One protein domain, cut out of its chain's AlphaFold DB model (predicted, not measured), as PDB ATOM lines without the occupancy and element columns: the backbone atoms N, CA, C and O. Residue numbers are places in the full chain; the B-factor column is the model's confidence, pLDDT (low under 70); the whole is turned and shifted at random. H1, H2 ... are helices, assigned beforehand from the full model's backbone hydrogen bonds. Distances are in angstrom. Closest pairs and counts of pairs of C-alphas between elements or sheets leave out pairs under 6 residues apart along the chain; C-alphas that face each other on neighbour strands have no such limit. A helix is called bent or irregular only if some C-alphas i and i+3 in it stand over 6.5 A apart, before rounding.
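AT A GLANCE: This is residues 158 to 278 of the 700 residues of an uncharacterized protein of Micromonospora sp. S4605 (UniProt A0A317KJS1). The longest helix, H3, lies side by side with H6, and H2, H4 and H7 cover this pair from one side, with H4 between H2 and H7. H1 packs on H3 at one end of the long axis, H5 crosses H6 and H7, and a loop of residues 261 to 278 makes the other end. The printed part has 121 residues with seven named helices, H1 to H7 in chain order, and no named strand; its class is all helix. It is compact, with a radius of gyration of the C-alphas of 13.6 A, yet elongated, spanning 45 by 28 by 23 A.

IN THESE COORDINATES: Find C-alpha 183 at (6.583, 9.288, 119.474); from there H3, residues 183 to 200, runs 24.2 A. H3 is irregular, with C-alphas 185 and 188 7.6 A apart, and has a kink of 29 degrees near residue 190. Look next for H6, residues 228 to 241, 20.1 A; H2, residues 168 to 181, 19.5 A; and H4, residues 202 to 215, 20.2 A. H7, residues 247 to 260, runs 20.3 A to C-alpha 260 at (-4.147, 9.099, 130.544). The shorter helices are H5, residues 218 to 225, and H1, residues 158 to 163, which begins at C-alpha 158 (24.417, 8.942, 122.200).

HOW THE PARTS SIT: Begin at H3, whose residues 183 to 191 touch H6 at a shallow tilt of 20 degrees, the same way; the closest C-alphas, of Phe 184 and Ala 229, are 5.0 A apart. H2 and H3 form a helical hairpin, closest at the C-alphas of Asp 178 and Ala 186, 5.9 A. H4 touches H2 at a steep tilt of 49 degrees, closest at the C-alphas of Ala 172 and Leu 212, 5.7 A. H4 also touches H7, at a steep tilt of 60 degrees, with the C-alphas of Ala 210 and Ala 252 closest at 5.3 A. H6 and H7 form another helical hairpin, at 30 degrees. H5 touches residues 230 to 234 of H6, closest at the C-alphas of Ala 225 and His 231, 4.1 A. H1 touches residues 189 to 196 of H3, closest at the C-alphas of Val 159 and Ile 193, 6.2 A. H3 and H7 are apart. Every O i to N i+4 pair is within hydrogen-bond range in H1, H2, H4, H5 and H6; H3 has 12 of 14 and H7 8 of 10.

THE WHOLE: The two C-alphas farthest apart, of Ala 161 and Gly 266, are 45.6 A apart. The printed part has no cut, and the six links between helices are tight. No printed residue is under 70 in pLDDT.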
ATOM      1  N   GLU A 158      24.950   7.887 123.070       97.56
ATOM      2  CA  GLU A 158      24.417   8.942 122.200       97.56
ATOM      3  C   GLU A 158      23.586   9.961 122.983       97.56
ATOM      4  O   GLU A 158      23.707  11.161 122.743       97.56
ATOM      5  N   VAL A 159      22.769   9.501 123.936       98.19
ATOM      6  CA  VAL A 159      21.996  10.380 124.820       98.19
ATOM      7  C   VAL A 159      22.922  11.184 125.721       98.19
ATOM      8  O   VAL A 159      22.792  12.403 125.743       98.19
ATOM      9  N   ALA A 160      23.903  10.548 126.367       97.88
ATOM     10  CA  ALA A 160      24.861  11.251 127.221       97.88
ATOM     11  C   ALA A 160      25.616  12.346 126.445       97.88
ATOM     12  O   ALA A 160      25.731  13.484 126.897       97.88
ATOM     13  N   ALA A 161      26.071  12.032 125.227       97.88
ATOM     14  CA  ALA A 161      26.701  13.010 124.342       97.88
ATOM     15  C   ALA A 161      25.728  14.112 123.889       97.88
ATOM     16  O   ALA A 161      26.133  15.256 123.704       97.88
ATOM     17  N   GLY A 162      24.453  13.771 123.697       97.06
ATOM     18  CA  GLY A 162      23.402  14.705 123.318       97.06
ATOM     19  C   GLY A 162      23.017  15.678 124.431       97.06
ATOM     20  O   GLY A 162      22.700  16.818 124.111       97.06
ATOM     21  N   LEU A 163      23.055  15.250 125.694       97.81
ATOM     22  CA  LEU A 163      22.759  16.079 126.869       97.81
ATOM     23  C   LEU A 163      23.925  16.992 127.260       97.81
ATOM     24  O   LEU A 163      23.709  18.054 127.836       97.81
ATOM     25  N   ALA A 164      25.159  16.607 126.928       97.69
ATOM     26  CA  ALA A 164      26.349  17.357 127.305       97.69
ATOM     27  C   ALA A 164      26.290  18.830 126.849       97.69
ATOM     28  O   ALA A 164      26.333  19.133 125.656       97.69
ATOM     29  N   GLY A 165      26.252  19.740 127.827       96.69
ATOM     30  CA  GLY A 165      26.283  21.187 127.610       96.69
ATOM     31  C   GLY A 165      24.944  21.831 127.245       96.69
ATOM     32  O   GLY A 165      24.959  23.011 126.912       96.69
ATOM     33  N   ARG A 166      23.833  21.087 127.302       98.12
ATOM     34  CA  ARG A 166      22.480  21.637 127.146       98.12
ATOM     35  C   ARG A 166      21.863  21.978 128.491       98.12
ATOM     36  O   ARG A 166      22.131  21.284 129.472       98.12
ATOM     37  N   ASP A 167      21.025  23.003 128.521       97.81
ATOM     38  CA  ASP A 167      20.129  23.251 129.652       97.81
ATOM     39  C   ASP A 167      18.813  22.456 129.520       97.81
ATOM     40  O   ASP A 167      18.573  21.767 128.523       97.81
ATOM     41  N   LEU A 168      17.976  22.496 130.562       97.31
ATOM     42  CA  LEU A 168      16.723  21.737 130.594       97.31
ATOM     43  C   LEU A 168      15.714  22.216 129.546       97.31
ATOM     44  O   LEU A 168      14.993  21.379 129.003       97.31
ATOM     45  N   ASP A 169      15.697  23.506 129.206       97.00
ATOM     46  CA  ASP A 169      14.798  24.065 128.192       97.00
ATOM     47  C   ASP A 169      15.169  23.548 126.794       97.00
ATOM     48  O   ASP A 169      14.320  23.052 126.052       97.00
ATOM     49  N   GLU A 170      16.459  23.547 126.452       97.62
ATOM     50  CA  GLU A 170      16.961  22.978 125.199       97.62
ATOM     51  C   GLU A 170      16.695  21.468 125.095       97.62
ATOM     52  O   GLU A 170      16.486  20.931 123.998       97.62
ATOM     53  N   VAL A 171      16.734  20.752 126.223       98.12
ATOM     54  CA  VAL A 171      16.376  19.330 126.286       98.12
ATOM     55  C   VAL A 171      14.867  19.148 126.113       98.12
ATOM     56  O   VAL A 171      14.457  18.268 125.343       98.12
ATOM     57  N   ALA A 172      14.049  19.982 126.760       97.94
ATOM     58  CA  ALA A 172      12.596  19.964 126.652       97.94
ATOM     59  C   ALA A 172      12.142  20.201 125.205       97.94
ATOM     60  O   ALA A 172      11.399  19.383 124.664       97.94
ATOM     61  N   ASP A 173      12.680  21.220 124.535       95.69
ATOM     62  CA  ASP A 173      12.385  21.550 123.134       95.69
ATOM     63  C   ASP A 173      12.657  20.371 122.187       95.69
ATOM     64  O   ASP A 173      11.887  20.076 121.263       95.69
ATOM     65  N   VAL A 174      13.769  19.665 122.405       95.88
ATOM     66  CA  VAL A 174      14.134  18.497 121.597       95.88
ATOM     67  C   VAL A 174      13.181  17.336 121.836       95.88
ATOM     68  O   VAL A 174      12.717  16.734 120.867       95.88
ATOM     69  N   ILE A 175      12.894  17.013 123.098       97.75
ATOM     70  CA  ILE A 175      11.968  15.931 123.442       97.75
ATOM     71  C   ILE A 175      10.578  16.247 122.903       97.75
ATOM     72  O   ILE A 175       9.955  15.377 122.303       97.75
ATOM     73  N   GLU A 176      10.100  17.475 123.079       96.06
ATOM     74  CA  GLU A 176       8.783  17.905 122.638       96.06
ATOM     75  C   GLU A 176       8.629  17.766 121.124       96.06
ATOM     76  O   GLU A 176       7.680  17.130 120.659       96.06
ATOM     77  N   ARG A 177       9.594  18.280 120.348       94.44
ATOM     78  CA  ARG A 177       9.617  18.122 118.889       94.44
ATOM     79  C   ARG A 177       9.563  16.651 118.484       94.44
ATOM     80  O   ARG A 177       8.822  16.292 117.570       94.44
ATOM     81  N   ASP A 178      10.353  15.806 119.135       96.00
ATOM     82  CA  ASP A 178      10.440  14.388 118.794       96.00
ATOM     83  C   ASP A 178       9.154  13.634 119.197       96.00
ATOM     84  O   ASP A 178       8.685  12.765 118.457       96.00
ATOM     85  N   LEU A 179       8.539  14.017 120.320       95.62
ATOM     86  CA  LEU A 179       7.290  13.472 120.848       95.62
ATOM     87  C   LEU A 179       6.097  13.787 119.938       95.62
ATOM     88  O   LEU A 179       5.324  12.882 119.623       95.62
ATOM     89  N   VAL A 180       5.954  15.038 119.483       93.94
ATOM     90  CA  VAL A 180       4.873  15.427 118.554       93.94
ATOM     91  C   VAL A 180       5.181  15.070 117.099       93.94
ATOM     92  O   VAL A 180       4.274  15.037 116.276       93.94
ATOM     93  N   GLY A 181       6.445  14.778 116.779       95.69
ATOM     94  CA  GLY A 181       6.879  14.327 115.462       95.69
ATOM     95  C   GLY A 181       6.614  12.843 115.230       95.69
ATOM     96  O   GLY A 181       5.816  12.446 114.380       95.69
ATOM     97  N   ASN A 182       7.308  11.992 115.985       97.69
ATOM     98  CA  ASN A 182       7.199  10.541 115.880       97.69
ATOM     99  C   ASN A 182       7.449   9.904 117.259       97.69
ATOM    100  O   ASN A 182       8.573   9.468 117.543       97.69
ATOM    101  N   PRO A 183       6.413   9.797 118.115       97.88
ATOM    102  CA  PRO A 183       6.583   9.288 119.474       97.88
ATOM    103  C   PRO A 183       7.083   7.841 119.478       97.88
ATOM    104  O   PRO A 183       7.810   7.438 120.381       97.88
ATOM    105  N   PHE A 184       6.748   7.059 118.446       98.06
ATOM    106  CA  PHE A 184       7.261   5.706 118.296       98.06
ATOM    107  C   PHE A 184       8.767   5.718 118.058       98.06
ATOM    108  O   PHE A 184       9.494   5.070 118.802       98.06
ATOM    109  N   GLU A 185       9.278   6.463 117.083       97.50
ATOM    110  CA  GLU A 185      10.725   6.545 116.842       97.50
ATOM    111  C   GLU A 185      11.488   6.999 118.091       97.50
ATOM    112  O   GLU A 185      12.465   6.353 118.477       97.50
ATOM    113  N   ALA A 186      10.971   8.024 118.768       97.69
ATOM    114  CA  ALA A 186      11.637   8.688 119.878       97.69
ATOM    115  C   ALA A 186      11.551   7.954 121.229       97.69
ATOM    116  O   ALA A 186      12.370   8.237 122.104       97.69
ATOM    117  N   VAL A 187      10.616   7.007 121.414       98.50
ATOM    118  CA  VAL A 187      10.270   6.436 122.735       98.50
ATOM    119  C   VAL A 187      11.476   5.994 123.565       98.50
ATOM    120  O   VAL A 187      11.600   6.377 124.724       98.50
ATOM    121  N   PHE A 188      12.404   5.241 122.976       98.31
ATOM    122  CA  PHE A 188      13.566   4.733 123.705       98.31
ATOM    123  C   PHE A 188      14.551   5.844 124.067       98.31
ATOM    124  O   PHE A 188      15.075   5.857 125.176       98.31
ATOM    125  N   ARG A 189      14.764   6.797 123.156       98.31
ATOM    126  CA  ARG A 189      15.657   7.933 123.383       98.31
ATOM    127  C   ARG A 189      15.117   8.854 124.471       98.31
ATOM    128  O   ARG A 189      15.881   9.243 125.342       98.31
ATOM    129  N   ILE A 190      13.821   9.165 124.451       98.62
ATOM    130  CA  ILE A 190      13.198  10.017 125.473       98.62
ATOM    131  C   ILE A 190      13.220   9.319 126.838       98.62
ATOM    132  O   ILE A 190      13.590   9.944 127.827       98.62
ATOM    133  N   VAL A 191      12.892   8.022 126.909       98.50
ATOM    134  CA  VAL A 191      12.992   7.262 128.168       98.50
ATOM    135  C   VAL A 191      14.419   7.286 128.712       98.50
ATOM    136  O   VAL A 191      14.594   7.479 129.913       98.50
ATOM    137  N   GLU A 192      15.426   7.130 127.853       98.44
ATOM    138  CA  GLU A 192      16.829   7.179 128.267       98.44
ATOM    139  C   GLU A 192      17.270   8.586 128.700       98.44
ATOM    140  O   GLU A 192      17.926   8.706 129.730       98.44
ATOM    141  N   ILE A 193      16.837   9.653 128.014       98.56
ATOM    142  CA  ILE A 193      17.070  11.037 128.463       98.56
ATOM    143  C   ILE A 193      16.511  11.232 129.876       98.56
ATOM    144  O   ILE A 193      17.244  11.618 130.782       98.56
ATOM    145  N   LEU A 194      15.239  10.891 130.098       98.56
ATOM    146  CA  LEU A 194      14.588  11.045 131.403       98.56
ATOM    147  C   LEU A 194      15.231  10.170 132.492       98.56
ATOM    148  O   LEU A 194      15.126  10.474 133.678       98.56
ATOM    149  N   ARG A 195      15.860   9.049 132.123       98.00
ATOM    150  CA  ARG A 195      16.626   8.211 133.054       98.00
ATOM    151  C   ARG A 195      17.946   8.859 133.450       98.00
ATOM    152  O   ARG A 195      18.257   8.819 134.635       98.00
ATOM    153  N   GLN A 196      18.690   9.406 132.489       98.12
ATOM    154  CA  GLN A 196      19.976  10.058 132.745       98.12
ATOM    155  C   GLN A 196      19.785  11.350 133.538       98.12
ATOM    156  O   GLN A 196      20.395  11.476 134.591       98.12
ATOM    157  N   VAL A 197      18.836  12.209 133.145       98.38
ATOM    158  CA  VAL A 197      18.508  13.431 133.903       98.38
ATOM    159  C   VAL A 197      18.138  13.088 135.348       98.38
ATOM    160  O   VAL A 197      18.744  13.625 136.259       98.38
ATOM    161  N   ARG A 198      17.254  12.104 135.590       97.88
ATOM    162  CA  ARG A 198      16.896  11.685 136.965       97.88
ATOM    163  C   ARG A 198      18.072  11.091 137.748       97.88
ATOM    164  O   ARG A 198      18.066  11.123 138.975       97.88
ATOM    165  N   ALA A 199      19.002  10.422 137.067       96.69
ATOM    166  CA  ALA A 199      20.174   9.838 137.712       96.69
ATOM    167  C   ALA A 199      21.188  10.914 138.124       96.69
ATOM    168  O   ALA A 199      21.841  10.737 139.152       96.69
ATOM    169  N   ASP A 200      21.282  11.992 137.346       97.75
ATOM    170  CA  ASP A 200      22.126  13.149 137.625       97.75
ATOM    171  C   ASP A 200      21.493  14.043 138.705       97.75
ATOM    172  O   ASP A 200      22.132  14.296 139.728       97.75
ATOM    173  N   ASP A 201      20.226  14.438 138.527       98.06
ATOM    174  CA  ASP A 201      19.430  15.185 139.505       98.06
ATOM    175  C   ASP A 201      17.919  14.828 139.413       98.06
ATOM    176  O   ASP A 201      17.263  15.052 138.388       98.06
ATOM    177  N   PRO A 202      17.321  14.237 140.468       97.31
ATOM    178  CA  PRO A 202      15.892  13.937 140.500       97.31
ATOM    179  C   PRO A 202      14.972  15.156 140.364       97.31
ATOM    180  O   PRO A 202      13.889  14.993 139.797       97.31
ATOM    181  N   ASP A 203      15.368  16.328 140.865       97.38
ATOM    182  CA  ASP A 203      14.537  17.536 140.833       97.38
ATOM    183  C   ASP A 203      14.494  18.112 139.408       97.38
ATOM    184  O   ASP A 203      13.404  18.383 138.895       97.38
ATOM    185  N   ASP A 204      15.633  18.135 138.705       98.00
ATOM    186  CA  ASP A 204      15.712  18.498 137.280       98.00
ATOM    187  C   ASP A 204      14.819  17.598 136.413       98.00
ATOM    188  O   ASP A 204      14.216  18.039 135.433       98.00
ATOM    189  N   ALA A 205      14.692  16.312 136.759       98.19
ATOM    190  CA  ALA A 205      13.811  15.401 136.035       98.19
ATOM    191  C   ALA A 205      12.321  15.716 136.252       98.19
ATOM    192  O   ALA A 205      11.517  15.493 135.342       98.19
ATOM    193  N   VAL A 206      11.945  16.210 137.436       98.25
ATOM    194  CA  VAL A 206      10.584  16.687 137.725       98.25
ATOM    195  C   VAL A 206      10.315  17.989 136.975       98.25
ATOM    196  O   VAL A 206       9.270  18.088 136.332       98.25
ATOM    197  N   GLU A 207      11.256  18.937 137.003       98.06
ATOM    198  CA  GLU A 207      11.173  20.208 136.271       98.06
ATOM    199  C   GLU A 207      11.041  19.967 134.767       98.06
ATOM    200  O   GLU A 207      10.057  20.383 134.160       98.06
ATOM    201  N   LEU A 208      11.945  19.181 134.176       98.44
ATOM    202  CA  LEU A 208      11.888  18.809 132.764       98.44
ATOM    203  C   LEU A 208      10.548  18.154 132.407       98.44
ATOM    204  O   LEU A 208       9.957  18.465 131.373       98.44
ATOM    205  N   ALA A 209      10.043  17.248 133.250       98.50
ATOM    206  CA  ALA A 209       8.757  16.609 133.005       98.50
ATOM    207  C   ALA A 209       7.586  17.602 133.068       98.50
ATOM    208  O   ALA A 209       6.683  17.515 132.235       98.50
ATOM    209  N   ALA A 210       7.601  18.544 134.013       98.38
ATOM    210  CA  ALA A 210       6.586  19.585 134.127       98.38
ATOM    211  C   ALA A 210       6.624  20.546 132.929       98.38
ATOM    212  O   ALA A 210       5.584  20.770 132.307       98.38
ATOM    213  N   THR A 211       7.811  21.012 132.528       98.06
ATOM    214  CA  THR A 211       8.025  21.862 131.345       98.06
ATOM    215  C   THR A 211       7.513  21.188 130.074       98.06
ATOM    216  O   THR A 211       6.763  21.790 129.305       98.06
ATOM    217  N   LEU A 212       7.828  19.903 129.880       97.94
ATOM    218  CA  LEU A 212       7.335  19.125 128.742       97.94
ATOM    219  C   LEU A 212       5.812  19.034 128.703       97.94
ATOM    220  O   LEU A 212       5.216  19.184 127.641       97.94
ATOM    221  N   VAL A 213       5.171  18.772 129.842       97.88
ATOM    222  CA  VAL A 213       3.706  18.693 129.901       97.88
ATOM    223  C   VAL A 213       3.078  20.065 129.672       97.88
ATOM    224  O   VAL A 213       2.094  20.150 128.942       97.88
ATOM    225  N   GLY A 214       3.656  21.129 130.235       96.31
ATOM    226  CA  GLY A 214       3.199  22.507 130.051       96.31
ATOM    227  C   GLY A 214       3.303  23.002 128.605       96.31
ATOM    228  O   GLY A 214       2.485  23.820 128.180       96.31
ATOM    229  N   GLY A 215       4.253  22.474 127.826       94.44
ATOM    230  CA  GLY A 215       4.359  22.736 126.389       94.44
ATOM    231  C   GLY A 215       3.242  22.087 125.563       94.44
ATOM    232  O   GLY A 215       2.798  22.635 124.550       94.44
ATOM    233  N   LEU A 216       2.709  20.947 125.998       94.50
ATOM    234  CA  LEU A 216       1.733  20.180 125.224       94.50
ATOM    235  C   LEU A 216       0.300  20.668 125.463       94.50
ATOM    236  O   LEU A 216      -0.180  20.798 126.586       94.50
ATOM    237  N   SER A 217      -0.454  20.858 124.382       92.25
ATOM    238  CA  SER A 217      -1.891  21.112 124.483       92.25
ATOM    239  C   SER A 217      -2.644  19.869 124.973       92.25
ATOM    240  O   SER A 217      -2.251  18.736 124.695       92.25
ATOM    241  N   ALA A 218      -3.805  20.062 125.610       91.88
ATOM    242  CA  ALA A 218      -4.655  18.955 126.067       91.88
ATOM    243  C   ALA A 218      -4.956  17.934 124.952       91.88
ATOM    244  O   ALA A 218      -4.824  16.729 125.147       91.88
ATOM    245  N   GLY A 219      -5.269  18.409 123.743       88.69
ATOM    246  CA  GLY A 219      -5.507  17.505 122.618       88.69
ATOM    247  C   GLY A 219      -4.240  16.801 122.117       88.69
ATOM    248  O   GLY A 219      -4.352  15.724 121.549       88.69
ATOM    249  N   GLU A 220      -3.039  17.360 122.304       92.94
ATOM    250  CA  GLU A 220      -1.799  16.629 121.999       92.94
ATOM    251  C   GLU A 220      -1.546  15.523 123.023       92.94
ATOM    252  O   GLU A 220      -1.245  14.395 122.632       92.94
ATOM    253  N   LEU A 221      -1.766  15.805 124.311       95.88
ATOM    254  CA  LEU A 221      -1.702  14.804 125.376       95.88
ATOM    255  C   LEU A 221      -2.686  13.650 125.123       95.88
ATOM    256  O   LEU A 221      -2.300  12.488 125.199       95.88
ATOM    257  N   GLU A 222      -3.933  13.938 124.746       93.56
ATOM    258  CA  GLU A 222      -4.929  12.911 124.397       93.56
ATOM    259  C   GLU A 222      -4.514  12.057 123.188       93.56
ATOM    260  O   GLU A 222      -4.695  10.835 123.174       93.56
ATOM    261  N   MET A 223      -3.953  12.692 122.156       92.88
ATOM    262  CA  MET A 223      -3.487  12.004 120.952       92.88
ATOM    263  C   MET A 223      -2.329  11.057 121.262       92.88
ATOM    264  O   MET A 223      -2.334   9.912 120.805       92.88
ATOM    265  N   LEU A 224      -1.377  11.511 122.079       96.31
ATOM    266  CA  LEU A 224      -0.246  10.716 122.547       96.31
ATOM    267  C   LEU A 224      -0.703   9.574 123.460       96.31
ATOM    268  O   LEU A 224      -0.296   8.433 123.247       96.31
ATOM    269  N   ALA A 225      -1.590   9.838 124.422       97.19
ATOM    270  CA  ALA A 225      -2.138   8.822 125.323       97.19
ATOM    271  C   ALA A 225      -2.886   7.705 124.580       97.19
ATOM    272  O   ALA A 225      -2.988   6.584 125.078       97.19
ATOM    273  N   GLY A 226      -3.401   8.013 123.390       95.88
ATOM    274  CA  GLY A 226      -4.120   7.089 122.529       95.88
ATOM    275  C   GLY A 226      -3.269   6.061 121.790       95.88
ATOM    276  O   GLY A 226      -3.841   5.148 121.203       95.88
ATOM    277  N   VAL A 227      -1.940   6.190 121.787       97.38
ATOM    278  CA  VAL A 227      -1.030   5.280 121.074       97.38
ATOM    279  C   VAL A 227       0.037   4.723 122.005       97.38
ATOM    280  O   VAL A 227       0.456   5.405 122.933       97.38
ATOM    281  N   THR A 228       0.504   3.492 121.785       98.06
ATOM    282  CA  THR A 228       1.354   2.788 122.772       98.06
ATOM    283  C   THR A 228       2.618   3.556 123.147       98.06
ATOM    284  O   THR A 228       2.901   3.707 124.332       98.06
ATOM    285  N   ALA A 229       3.350   4.096 122.172       98.12
ATOM    286  CA  ALA A 229       4.569   4.852 122.447       98.12
ATOM    287  C   ALA A 229       4.307   6.181 123.173       98.12
ATOM    288  O   ALA A 229       4.992   6.488 124.143       98.12
ATOM    289  N   GLY A 230       3.298   6.946 122.745       98.19
ATOM    290  CA  GLY A 230       2.926   8.197 123.408       98.19
ATOM    291  C   GLY A 230       2.424   7.949 124.831       98.19
ATOM    292  O   GLY A 230       2.893   8.584 125.768       98.19
ATOM    293  N   HIS A 231       1.566   6.948 125.022       98.44
ATOM    294  CA  HIS A 231       1.063   6.531 126.328       98.44
ATOM    295  C   HIS A 231       2.193   6.123 127.277       98.44
ATOM    296  O   HIS A 231       2.196   6.537 128.435       98.44
ATOM    297  N   ALA A 232       3.179   5.364 126.792       98.38
ATOM    298  CA  ALA A 232       4.354   4.995 127.577       98.38
ATOM    299  C   ALA A 232       5.135   6.228 128.059       98.38
ATOM    300  O   ALA A 232       5.528   6.303 129.222       98.38
ATOM    301  N   LEU A 233       5.326   7.215 127.179       98.62
ATOM    302  CA  LEU A 233       6.026   8.456 127.509       98.62
ATOM    303  C   LEU A 233       5.234   9.307 128.503       98.62
ATOM    304  O   LEU A 233       5.805   9.780 129.478       98.62
ATOM    305  N   LEU A 234       3.918   9.435 128.339       98.69
ATOM    306  CA  LEU A 234       3.082  10.173 129.289       98.69
ATOM    307  C   LEU A 234       3.030   9.503 130.668       98.69
ATOM    308  O   LEU A 234       3.109  10.189 131.685       98.69
ATOM    309  N   ARG A 235       2.972   8.166 130.732       98.31
ATOM    310  CA  ARG A 235       3.128   7.425 131.998       98.31
ATOM    311  C   ARG A 235       4.497   7.656 132.625       98.31
ATOM    312  O   ARG A 235       4.608   7.752 133.845       98.31
ATOM    313  N   ARG A 236       5.541   7.765 131.802       98.31
ATOM    314  CA  ARG A 236       6.891   8.057 132.276       98.31
ATOM    315  C   ARG A 236       6.985   9.458 132.885       98.31
ATOM    316  O   ARG A 236       7.553   9.580 133.966       98.31
ATOM    317  N   LEU A 237       6.403  10.467 132.238       98.62
ATOM    318  CA  LEU A 237       6.298  11.824 132.785       98.62
ATOM    319  C   LEU A 237       5.488  11.819 134.089       98.62
ATOM    320  O   LEU A 237       5.944  12.368 135.089       98.62
ATOM    321  N   TRP A 238       4.362  11.094 134.126       98.50
ATOM    322  CA  TRP A 238       3.570  10.896 135.345       98.50
ATOM    323  C   TRP A 238       4.385  10.296 136.494       98.50
ATOM    324  O   TRP A 238       4.253  10.731 137.631       98.50
ATOM    325  N   ALA A 239       5.240   9.308 136.232       97.94
ATOM    326  CA  ALA A 239       6.059   8.685 137.271       97.94
ATOM    327  C   ALA A 239       7.092   9.643 137.899       97.94
ATOM    328  O   ALA A 239       7.562   9.368 139.000       97.94
ATOM    329  N   LEU A 240       7.446  10.734 137.208       98.12
ATOM    330  CA  LEU A 240       8.335  11.781 137.715       98.12
ATOM    331  C   LEU A 240       7.546  12.825 138.509       98.12
ATOM    332  O   LEU A 240       7.854  13.065 139.670       98.12
ATOM    333  N   VAL A 241       6.481  13.386 137.924       98.38
ATOM    334  CA  VAL A 241       5.702  14.453 138.581       98.38
ATOM    335  C   VAL A 241       4.723  13.930 139.631       98.38
ATOM    336  O   VAL A 241       4.319  14.671 140.514       98.38
ATOM    337  N   GLY A 242       4.312  12.666 139.564       96.38
ATOM    338  CA  GLY A 242       3.303  12.063 140.440       96.38
ATOM    339  C   GLY A 242       3.637  12.168 141.935       96.38
ATOM    340  O   GLY A 242       2.764  12.577 142.698       96.38
ATOM    341  N   PRO A 243       4.869  11.820 142.357       96.56
ATOM    342  CA  PRO A 243       5.296  11.924 143.754       96.56
ATOM    343  C   PRO A 243       5.699  13.332 144.224       96.56
ATOM    344  O   PRO A 243       5.908  13.502 145.421       96.56
ATOM    345  N   ALA A 244       5.881  14.298 143.319       96.12
ATOM    346  CA  ALA A 244       6.356  15.643 143.660       96.12
ATOM    347  C   ALA A 244       5.223  16.527 144.215       96.12
ATOM    348  O   ALA A 244       4.075  16.385 143.804       96.12
ATOM    349  N   ASP A 245       5.516  17.484 145.095       93.00
ATOM    350  CA  ASP A 245       4.497  18.337 145.729       93.00
ATOM    351  C   ASP A 245       4.453  19.758 145.124       93.00
ATOM    352  O   ASP A 245       5.484  20.412 145.002       93.00
ATOM    353  N   GLY A 246       3.242  20.259 144.824       91.56
ATOM    354  CA  GLY A 246       2.958  21.655 144.434       91.56
ATOM    355  C   GLY A 246       3.528  22.147 143.088       91.56
ATOM    356  O   GLY A 246       4.200  21.413 142.367       91.56
ATOM    357  N   GLY A 247       3.232  23.411 142.757       95.06
ATOM    358  CA  GLY A 247       3.808  24.144 141.616       95.06
ATOM    359  C   GLY A 247       3.501  23.536 140.244       95.06
ATOM    360  O   GLY A 247       2.452  22.927 140.047       95.06
ATOM    361  N   ASP A 248       4.448  23.659 139.314       96.56
ATOM    362  CA  ASP A 248       4.304  23.179 137.930       96.56
ATOM    363  C   ASP A 248       4.095  21.655 137.847       96.56
ATOM    364  O   ASP A 248       3.453  21.152 136.924       96.56
ATOM    365  N   ALA A 249       4.569  20.895 138.842       97.31
ATOM    366  CA  ALA A 249       4.304  19.461 138.932       97.31
ATOM    367  C   ALA A 249       2.816  19.163 139.197       97.31
ATOM    368  O   ALA A 249       2.289  18.163 138.704       97.31
ATOM    369  N   GLU A 250       2.117  20.018 139.951       97.12
ATOM    370  CA  GLU A 250       0.668  19.913 140.156       97.12
ATOM    371  C   GLU A 250      -0.097  20.171 138.862       97.12
ATOM    372  O   GLU A 250      -0.914  19.334 138.473       97.12
ATOM    373  N   ASP A 251       0.244  21.241 138.147       97.38
ATOM    374  CA  ASP A 251      -0.353  21.560 136.847       97.38
ATOM    375  C   ASP A 251      -0.107  20.438 135.825       97.38
ATOM    376  O   ASP A 251      -1.022  20.015 135.109       97.38
ATOM    377  N   ALA A 252       1.097  19.859 135.820       98.06
ATOM    378  CA  ALA A 252       1.422  18.715 134.979       98.06
ATOM    379  C   ALA A 252       0.575  17.476 135.320       98.06
ATOM    380  O   ALA A 252       0.095  16.785 134.417       98.06
ATOM    381  N   ARG A 253       0.335  17.184 136.608       97.81
ATOM    382  CA  ARG A 253      -0.569  16.090 137.019       97.81
ATOM    383  C   ARG A 253      -2.008  16.354 136.584       97.81
ATOM    384  O   ARG A 253      -2.688  15.435 136.130       97.81
ATOM    385  N   GLU A 254      -2.468  17.591 136.708       97.75
ATOM    386  CA  GLU A 254      -3.809  18.007 136.297       97.75
ATOM    387  C   GLU A 254      -4.024  17.889 134.782       97.75
ATOM    388  O   GLU A 254      -5.119  17.526 134.350       97.75
ATOM    389  N   ALA A 255      -2.976  18.086 133.978       97.81
ATOM    390  CA  ALA A 255      -3.003  17.865 132.534       97.81
ATOM    391  C   ALA A 255      -2.885  16.376 132.145       97.81
ATOM    392  O   ALA A 255      -3.623  15.886 131.286       97.81
ATOM    393  N   LEU A 256      -1.981  15.626 132.787       98.25
ATOM    394  CA  LEU A 256      -1.734  14.211 132.482       98.25
ATOM    395  C   LEU A 256      -2.870  13.290 132.933       98.25
ATOM    396  O   LEU A 256      -3.191  12.330 132.231       98.25
ATOM    397  N   GLY A 257      -3.470  13.553 134.096       98.06
ATOM    398  CA  GLY A 257      -4.498  12.701 134.694       98.06
ATOM    399  C   GLY A 257      -5.672  12.418 133.750       98.06
ATOM    400  O   GLY A 257      -5.946  11.246 133.476       98.06
ATOM    401  N   PRO A 258      -6.336  13.447 133.187       98.12
ATOM    402  CA  PRO A 258      -7.405  13.269 132.211       98.12
ATOM    403  C   PRO A 258      -6.921  12.627 130.906       98.12
ATOM    404  O   PRO A 258      -7.596  11.738 130.394       98.12
ATOM    405  N   ALA A 259      -5.748  13.024 130.396       97.25
ATOM    406  CA  ALA A 259      -5.213  12.513 129.133       97.25
ATOM    407  C   ALA A 259      -4.922  11.007 129.183       97.25
ATOM    408  O   ALA A 259      -5.262  10.275 128.259       97.25
ATOM    409  N   LEU A 260      -4.342  10.527 130.286       97.88
ATOM    410  CA  LEU A 260      -4.147   9.099 130.544       97.88
ATOM    411  C   LEU A 260      -5.460   8.399 130.934       97.88
ATOM    412  O   LEU A 260      -5.550   7.174 130.880       97.88
ATOM    413  N   GLY A 261      -6.492   9.141 131.331       97.75
ATOM    414  CA  GLY A 261      -7.732   8.579 131.855       97.75
ATOM    415  C   GLY A 261      -7.547   7.947 133.236       97.75
ATOM    416  O   GLY A 261      -8.097   6.872 133.500       97.75
ATOM    417  N   LEU A 262      -6.745   8.577 134.095       98.00
ATOM    418  CA  LEU A 262      -6.584   8.188 135.496       98.00
ATOM    419  C   LEU A 262      -7.877   8.445 136.278       98.00
ATOM    420  O   LEU A 262      -8.779   9.155 135.840       98.00
ATOM    421  N   THR A 263      -7.987   7.847 137.460       97.12
ATOM    422  CA  THR A 263      -9.151   8.020 138.343       97.12
ATOM    423  C   THR A 263      -8.753   8.837 139.562       97.12
ATOM    424  O   THR A 263      -7.666   8.643 140.096       97.12
ATOM    425  N   ARG A 264      -9.622   9.726 140.051       97.12
ATOM    426  CA  ARG A 264      -9.406  10.412 141.335       97.12
ATOM    427  C   ARG A 264      -9.936   9.593 142.509       97.12
ATOM    428  O   ARG A 264     -10.913   8.858 142.400       97.12
ATOM    429  N   THR A 265      -9.278   9.715 143.650       96.62
ATOM    430  CA  THR A 265      -9.774   9.264 144.954       96.62
ATOM    431  C   THR A 265     -10.936  10.144 145.426       96.62
ATOM    432  O   THR A 265     -11.192  11.214 144.874       96.62
ATOM    433  N   GLY A 266     -11.619   9.736 146.502       94.81
ATOM    434  CA  GLY A 266     -12.670  10.554 147.121       94.81
ATOM    435  C   GLY A 266     -12.184  11.905 147.668       94.81
ATOM    436  O   GLY A 266     -12.993  12.811 147.824       94.81
ATOM    437  N   SER A 267     -10.879  12.060 147.927       95.19
ATOM    438  CA  SER A 267     -10.262  13.333 148.327       95.19
ATOM    439  C   SER A 267      -9.828  14.202 147.141       95.19
ATOM    440  O   SER A 267      -9.286  15.280 147.354       95.19
ATOM    441  N   GLY A 268     -10.043  13.754 145.901       94.88
ATOM    442  CA  GLY A 268      -9.657  14.481 144.691       94.88
ATOM    443  C   GLY A 268      -8.228  14.217 144.209       94.88
ATOM    444  O   GLY A 268      -7.888  14.649 143.114       94.88
ATOM    445  N   ALA A 269      -7.401  13.467 144.942       95.62
ATOM    446  CA  ALA A 269      -6.061  13.103 144.471       95.62
ATOM    447  C   ALA A 269      -6.138  12.066 143.340       95.62
ATOM    448  O   ALA A 269      -6.905  11.106 143.446       95.62
ATOM    449  N   TRP A 270      -5.344  12.226 142.284       97.25
ATOM    450  CA  TRP A 270      -5.213  11.228 141.222       97.25
ATOM    451  C   TRP A 270      -4.625   9.919 141.749       97.25
ATOM    452  O   TRP A 270      -3.683   9.916 142.540       97.25
ATOM    453  N   GLN A 271      -5.175   8.796 141.299       97.31
ATOM    454  CA  GLN A 271      -4.631   7.475 141.579       97.31
ATOM    455  C   GLN A 271      -3.561   7.134 140.544       97.31
ATOM    456  O   GLN A 271      -3.791   7.338 139.347       97.31
ATOM    457  N   PRO A 272      -2.404   6.617 140.981       96.38
ATOM    458  CA  PRO A 272      -1.335   6.283 140.067       96.38
ATOM    459  C   PRO A 272      -1.731   5.070 139.207       96.38
ATOM    460  O   PRO A 272      -2.534   4.224 139.626       96.38
ATOM    461  N   PRO A 273      -1.183   4.986 137.985       96.62
ATOM    462  CA  PRO A 273      -1.628   4.029 136.978       96.62
ATOM    463  C   PRO A 273      -1.251   2.569 137.277       96.62
ATOM    464  O   PRO A 273      -1.646   1.669 136.536       96.62
ATOM    465  N   ASP A 274      -0.452   2.330 138.317       94.38
ATOM    466  CA  ASP A 274      -0.104   1.013 138.853       94.38
ATOM    467  C   ASP A 274      -1.042   0.557 139.997       94.38
ATOM    468  O   ASP A 274      -0.972  -0.588 140.447       94.38
ATOM    469  N   VAL A 275      -1.958   1.424 140.445       94.81
ATOM    470  CA  VAL A 275      -2.997   1.105 141.441       94.81
ATOM    471  C   VAL A 275      -4.354   0.900 140.768       94.81
ATOM    472  O   VAL A 275      -4.994  -0.138 140.973       94.81
ATOM    473  N   ILE A 276      -4.776   1.864 139.943       97.25
ATOM    474  CA  ILE A 276      -5.938   1.748 139.053       97.25
ATOM    475  C   ILE A 276      -5.460   1.942 137.623       97.25
ATOM    476  O   ILE A 276      -4.824   2.947 137.309       97.25
ATOM    477  N   GLY A 277      -5.795   0.992 136.753       97.06
ATOM    478  CA  GLY A 277      -5.385   1.048 135.359       97.06
ATOM    479  C   GLY A 277      -5.968   2.280 134.667       97.06
ATOM    480  O   GLY A 277      -7.143   2.595 134.884       97.06
ATOM    481  N   PRO A 278      -5.202   2.968 133.808       97.81
ATOM    482  CA  PRO A 278      -5.746   4.057 133.014       97.81
ATOM    483  C   PRO A 278      -6.926   3.571 132.159       97.81
ATOM    484  O   PRO A 278      -6.902   2.469 131.611       97.81
TER     485      PRO A 278